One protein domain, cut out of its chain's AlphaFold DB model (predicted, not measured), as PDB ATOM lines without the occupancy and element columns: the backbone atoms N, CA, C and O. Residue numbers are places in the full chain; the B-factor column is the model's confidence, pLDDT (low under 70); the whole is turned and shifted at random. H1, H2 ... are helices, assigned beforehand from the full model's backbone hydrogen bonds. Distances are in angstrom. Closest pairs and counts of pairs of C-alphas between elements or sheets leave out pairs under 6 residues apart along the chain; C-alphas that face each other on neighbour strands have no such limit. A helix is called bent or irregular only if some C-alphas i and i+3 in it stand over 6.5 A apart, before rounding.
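AT A GLANCE: This is residues 79 to 122 of the 352 residues of the protein "MacB_PCD domain-containing protein" of Chryseolinea flava (UniProt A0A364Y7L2). Two helices meet at their ends in an L: the short helix H1 turns a corner into the much longer helix H2, which makes most of the length. Nothing fills the space between the two arms. The printed part has 44 residues with two named helices, H1 then H2 along the chain, and no named strand, and its class is all helix. It is extended, with a radius of gyration of the C-alphas of 16.5 A, and its C-alphas span 49 by 22 by 7 A along their three main axes.

IN THESE COORDINATES: Find C-alpha 79 at (-17.510, -47.829, 5.392); from there H1, residues 79 to 90, runs 16.4 A from first to last C-alpha and ends at C-alpha 90, at (-31.578, -41.002, 0.483). Pass Asn 91 and you reach H2, residues 92 to 121, which runs 42.3 A from first to last C-alpha. It ends at C-alpha 121, at (-2.190, -10.589, -18.600). Neither helix is bent.

HOW THE PARTS SIT: Look at the corner first: H1 and H2 are close but not clearly touching, with 2 pairs of C-alphas within 8 A. Their closest C-alphas are those of Leu 88 and Thr 95, 5.9 A apart. The lines of the two helices are about perpendicular, at 78 degrees, and their centres are 24.8 A apart. Away from the corner, residues 79 to 86 of H1 and residues 97 to 121 of H2 stand free. Read the backbone N and O atoms along H1 and H2, and you find every O i to N i+4 pair within hydrogen-bond range.

THE WHOLE: The two C-alphas farthest apart are those of Ser 79 and Phe 122, at 50.4 A. The printed part has no cut, and the link from H1 to H2 is tight. In the B-factor column the mean pLDDT of the printed part is 90.3, and no printed residue is under 70.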
ATOM      1  N   SER A  79     -16.196 -47.792   4.742       82.31
ATOM      2  CA  SER A  79     -17.510 -47.829   5.392       82.31
ATOM      3  C   SER A  79     -18.118 -46.428   5.529       82.31
ATOM      4  O   SER A  79     -19.294 -46.252   5.215       82.31
ATOM      5  N   TYR A  80     -17.330 -45.414   5.905       86.44
ATOM      6  CA  TYR A  80     -17.777 -44.017   5.954       86.44
ATOM      7  C   TYR A  80     -18.180 -43.487   4.574       86.44
ATOM      8  O   TYR A  80     -19.242 -42.881   4.451       86.44
ATOM      9  N   PHE A  81     -17.410 -43.775   3.521       86.31
ATOM     10  CA  PHE A  81     -17.751 -43.363   2.154       86.31
ATOM     11  C   PHE A  81     -19.029 -44.051   1.648       86.31
ATOM     12  O   PHE A  81     -19.898 -43.415   1.048       86.31
ATOM     13  N   LYS A  82     -19.199 -45.347   1.950       87.44
ATOM     14  CA  LYS A  82     -20.416 -46.110   1.631       87.44
ATOM     15  C   LYS A  82     -21.644 -45.554   2.359       87.44
ATOM     16  O   LYS A  82     -22.704 -45.418   1.745       87.44
ATOM     17  N   MET A  83     -21.501 -45.209   3.640       85.50
ATOM     18  CA  MET A  83     -22.563 -44.580   4.433       85.50
ATOM     19  C   MET A  83     -22.902 -43.176   3.919       85.50
ATOM     20  O   MET A  83     -24.079 -42.875   3.733       85.50
ATOM     21  N   ALA A  84     -21.896 -42.358   3.593       87.81
ATOM     22  CA  ALA A  84     -22.085 -41.035   3.004       87.81
ATOM     23  C   ALA A  84     -22.829 -41.116   1.663       87.81
ATOM     24  O   ALA A  84     -23.849 -40.455   1.496       87.81
ATOM     25  N   LYS A  85     -22.412 -42.000   0.743       89.75
ATOM     26  CA  LYS A  85     -23.105 -42.219  -0.540       89.75
ATOM     27  C   LYS A  85     -24.572 -42.601  -0.339       89.75
ATOM     28  O   LYS A  85     -25.447 -42.064  -1.012       89.75
ATOM     29  N   ARG A  86     -24.856 -43.526   0.583       89.06
ATOM     30  CA  ARG A  86     -26.232 -43.952   0.874       89.06
ATOM     31  C   ARG A  86     -27.065 -42.812   1.471       89.06
ATOM     32  O   ARG A  86     -28.224 -42.675   1.098       89.06
ATOM     33  N   SER A  87     -26.475 -41.985   2.333       88.94
ATOM     34  CA  SER A  87     -27.127 -40.798   2.904       88.94
ATOM     35  C   SER A  87     -27.440 -39.736   1.840       88.94
ATOM     36  O   SER A  87     -28.567 -39.249   1.768       88.94
ATOM     37  N   LEU A  88     -26.485 -39.452   0.946       88.94
ATOM     38  CA  LEU A  88     -26.651 -38.515  -0.173       88.94
ATOM     39  C   LEU A  88     -27.761 -38.969  -1.141       88.94
ATOM     40  O   LEU A  88     -28.568 -38.163  -1.595       88.94
ATOM     41  N   LEU A  89     -27.848 -40.275  -1.421       89.81
ATOM     42  CA  LEU A  89     -28.893 -40.850  -2.278       89.81
ATOM     43  C   LEU A  89     -30.270 -40.935  -1.603       89.81
ATOM     44  O   LEU A  89     -31.278 -40.960  -2.311       89.81
ATOM     45  N   ALA A  90     -30.326 -41.010  -0.271       92.31
ATOM     46  CA  ALA A  90     -31.578 -41.002   0.483       92.31
ATOM     47  C   ALA A  90     -32.174 -39.586   0.561       92.31
ATOM     48  O   ALA A  90     -33.376 -39.409   0.386       92.31
ATOM     49  N   ASN A  91     -31.326 -38.571   0.736       93.06
ATOM     50  CA  ASN A  91     -31.722 -37.170   0.878       93.06
ATOM     51  C   ASN A  91     -31.515 -36.382  -0.426       93.06
ATOM     52  O   ASN A  91     -30.749 -35.418  -0.476       93.06
ATOM     53  N   LYS A  92     -32.182 -36.808  -1.509       89.62
ATOM     54  CA  LYS A  92     -31.919 -36.305  -2.872       89.62
ATOM     55  C   LYS A  92     -32.159 -34.802  -3.031       89.62
ATOM     56  O   LYS A  92     -31.341 -34.133  -3.642       89.62
ATOM     57  N   VAL A  93     -33.253 -34.263  -2.489       93.56
ATOM     58  CA  VAL A  93     -33.607 -32.840  -2.666       93.56
ATOM     59  C   VAL A  93     -32.585 -31.929  -1.985       93.56
ATOM     60  O   VAL A  93     -32.019 -31.048  -2.627       93.56
ATOM     61  N   THR A  94     -32.292 -32.174  -0.707       91.88
ATOM     62  CA  THR A  94     -31.344 -31.358   0.065       91.88
ATOM     63  C   THR A  94     -29.918 -31.508  -0.451       91.88
ATOM     64  O   THR A  94     -29.204 -30.515  -0.570       91.88
ATOM     65  N   THR A  95     -29.514 -32.723  -0.832       93.69
ATOM     66  CA  THR A  95     -28.210 -32.963  -1.464       93.69
ATOM     67  C   THR A  95     -28.088 -32.191  -2.774       93.69
ATOM     68  O   THR A  95     -27.077 -31.528  -2.980       93.69
ATOM     69  N   THR A  96     -29.112 -32.214  -3.631       94.19
ATOM     70  CA  THR A  96     -29.105 -31.466  -4.896       94.19
ATOM     71  C   THR A  96     -28.985 -29.965  -4.661       94.19
ATOM     72  O   THR A  96     -28.136 -29.335  -5.283       94.19
ATOM     73  N   ILE A  97     -29.765 -29.390  -3.740       95.44
ATOM     74  CA  ILE A  97     -29.696 -27.953  -3.424       95.44
ATOM     75  C   ILE A  97     -28.296 -27.576  -2.914       95.44
ATOM     76  O   ILE A  97     -27.700 -26.621  -3.408       95.44
ATOM     77  N   ASN A  98     -27.739 -28.356  -1.983       94.00
ATOM     78  CA  ASN A  98     -26.417 -28.090  -1.411       94.00
ATOM     79  C   ASN A  98     -25.296 -28.221  -2.452       94.00
ATOM     80  O   ASN A  98     -24.396 -27.384  -2.502       94.00
ATOM     81  N   VAL A  99     -25.353 -29.253  -3.299       95.75
ATOM     82  CA  VAL A  99     -24.369 -29.462  -4.369       95.75
ATOM     83  C   VAL A  99     -24.474 -28.357  -5.415       95.75
ATOM     84  O   VAL A  99     -23.445 -27.820  -5.807       95.75
ATOM     85  N   LEU A 100     -25.680 -27.963  -5.832       96.50
ATOM     86  CA  LEU A 100     -25.863 -26.868  -6.789       96.50
ATOM     87  C   LEU A 100     -25.341 -25.540  -6.239       96.50
ATOM     88  O   LEU A 100     -24.614 -24.847  -6.944       96.50
ATOM     89  N   GLY A 101     -25.645 -25.208  -4.981       96.31
ATOM     90  CA  GLY A 101     -25.119 -24.000  -4.342       96.31
ATOM     91  C   GLY A 101     -23.589 -23.984  -4.300       96.31
ATOM     92  O   GLY A 101     -22.968 -22.982  -4.651       96.31
ATOM     93  N   LEU A 102     -22.971 -25.118  -3.953       96.81
ATOM     94  CA  LEU A 102     -21.516 -25.260  -3.944       96.81
ATOM     95  C   LEU A 102     -20.917 -25.144  -5.354       96.81
ATOM     96  O   LEU A 102     -19.932 -24.433  -5.541       96.81
ATOM     97  N   VAL A 103     -21.512 -25.812  -6.346       98.00
ATOM     98  CA  VAL A 103     -21.058 -25.771  -7.744       98.00
ATOM     99  C   VAL A 103     -21.144 -24.353  -8.292       98.00
ATOM    100  O   VAL A 103     -20.172 -23.878  -8.868       98.00
ATOM    101  N   ILE A 104     -22.260 -23.654  -8.073       97.88
ATOM    102  CA  ILE A 104     -22.439 -22.270  -8.527       97.88
ATOM    103  C   ILE A 104     -21.437 -21.345  -7.827       97.88
ATOM    104  O   ILE A 104     -20.813 -20.521  -8.494       97.88
ATOM    105  N   GLY A 105     -21.226 -21.500  -6.516       97.81
ATOM    106  CA  GLY A 105     -20.251 -20.705  -5.766       97.81
ATOM    107  C   GLY A 105     -18.818 -20.886  -6.278       97.81
ATOM    108  O   GLY A 105     -18.133 -19.904  -6.561       97.81
ATOM    109  N   ILE A 106     -18.383 -22.138  -6.467       97.75
ATOM    110  CA  ILE A 106     -17.049 -22.454  -6.996       97.75
ATOM    111  C   ILE A 106     -16.911 -21.978  -8.448       97.75
ATOM    112  O   ILE A 106     -15.909 -21.352  -8.784       97.75
ATOM    113  N   ALA A 107     -17.909 -22.224  -9.302       97.62
ATOM    114  CA  ALA A 107     -17.887 -21.794 -10.700       97.62
ATOM    115  C   ALA A 107     -17.801 -20.266 -10.822       97.62
ATOM    116  O   ALA A 107     -17.002 -19.759 -11.606       97.62
ATOM    117  N   SER A 108     -18.563 -19.535 -10.002       96.75
ATOM    118  CA  SER A 108     -18.545 -18.069  -9.970       96.75
ATOM    119  C   SER A 108     -17.181 -17.541  -9.521       96.75
ATOM    120  O   SER A 108     -16.619 -16.656 -10.161       96.75
ATOM    121  N   ALA A 109     -16.600 -18.121  -8.465       97.06
ATOM    122  CA  ALA A 109     -15.269 -17.747  -7.990       97.06
ATOM    123  C   ALA A 109     -14.179 -18.020  -9.042       97.06
ATOM    124  O   ALA A 109     -13.321 -17.170  -9.278       97.06
ATOM    125  N   LEU A 110     -14.230 -19.174  -9.716       96.81
ATOM    126  CA  LEU A 110     -13.297 -19.509 -10.794       96.81
ATOM    127  C   LEU A 110     -13.450 -18.578 -12.000       96.81
ATOM    128  O   LEU A 110     -12.439 -18.150 -12.554       96.81
ATOM    129  N   ALA A 111     -14.679 -18.217 -12.377       95.75
ATOM    130  CA  ALA A 111     -14.930 -17.251 -13.443       95.75
ATOM    131  C   ALA A 111     -14.325 -15.877 -13.109       95.75
ATOM    132  O   ALA A 111     -13.634 -15.300 -13.947       95.75
ATOM    133  N   ILE A 112     -14.498 -15.397 -11.868       94.62
ATOM    134  CA  ILE A 112     -13.906 -14.138 -11.385       94.62
ATOM    135  C   ILE A 112     -12.368 -14.201 -11.398       94.62
ATOM    136  O   ILE A 112     -11.702 -13.278 -11.863       94.62
ATOM    137  N   ILE A 113     -11.770 -15.297 -10.931       94.44
ATOM    138  CA  ILE A 113     -10.308 -15.460 -10.973       94.44
ATOM    139  C   ILE A 113      -9.810 -15.491 -12.423       94.44
ATOM    140  O   ILE A 113      -8.779 -14.895 -12.730       94.44
ATOM    141  N   SER A 114     -10.536 -16.163 -13.317       90.56
ATOM    142  CA  SER A 114     -10.188 -16.250 -14.734       90.56
ATOM    143  C   SER A 114     -10.221 -14.879 -15.414       90.56
ATOM    144  O   SER A 114      -9.271 -14.544 -16.116       90.56
ATOM    145  N   ILE A 115     -11.257 -14.065 -15.174       88.56
ATOM    146  CA  ILE A 115     -11.332 -12.706 -15.738       88.56
ATOM    147  C   ILE A 115     -10.238 -11.801 -15.161       88.56
ATOM    148  O   ILE A 115      -9.593 -11.089 -15.919       88.56
ATOM    149  N   ILE A 116      -9.942 -11.886 -13.857       87.12
ATOM    150  CA  ILE A 116      -8.851 -11.109 -13.246       87.12
ATOM    151  C   ILE A 116      -7.507 -11.492 -13.866       87.12
ATOM    152  O   ILE A 116      -6.724 -10.614 -14.214       87.12
ATOM    153  N   ARG A 117      -7.233 -12.792 -14.026       83.00
ATOM    154  CA  ARG A 117      -5.997 -13.263 -14.669       83.00
ATOM    155  C   ARG A 117      -5.902 -12.809 -16.119       83.00
ATOM    156  O   ARG A 117      -4.819 -12.436 -16.551       83.00
ATOM    157  N   PHE A 118      -7.013 -12.838 -16.852       80.19
ATOM    158  CA  PHE A 118      -7.068 -12.349 -18.223       80.19
ATOM    159  C   PHE A 118      -6.747 -10.851 -18.284       80.19
ATOM    160  O   PHE A 118      -5.805 -10.479 -18.973       80.19
ATOM    161  N   GLU A 119      -7.431 -10.021 -17.493       76.75
ATOM    162  CA  GLU A 119      -7.211  -8.565 -17.423       76.75
ATOM    163  C   GLU A 119      -5.792  -8.204 -16.938       76.75
ATOM    164  O   GLU A 119      -5.194  -7.252 -17.424       76.75
ATOM    165  N   GLN A 120      -5.196  -8.986 -16.029       73.81
ATOM    166  CA  GLN A 120      -3.806  -8.787 -15.588       73.81
ATOM    167  C   GLN A 120      -2.753  -9.257 -16.604       73.81
ATOM    168  O   GLN A 120      -1.584  -8.907 -16.456       73.81
ATOM    169  N   SER A 121      -3.131 -10.061 -17.602       72.19
ATOM    170  CA  SER A 121      -2.190 -10.589 -18.600       72.19
ATOM    171  C   SER A 121      -1.888  -9.619 -19.744       72.19
ATOM    172  O   SER A 121      -0.895  -9.821 -20.445       72.19
ATOM    173  N   PHE A 122      -2.712  -8.579 -19.925       72.25
ATOM    174  CA  PHE A 122      -2.567  -7.600 -21.006       72.25
ATOM    175  C   PHE A 122      -1.200  -6.922 -20.956       72.25
ATOM    176  O   PHE A 122      -0.773  -6.492 -19.891       72.25
TER     177      PHE A 122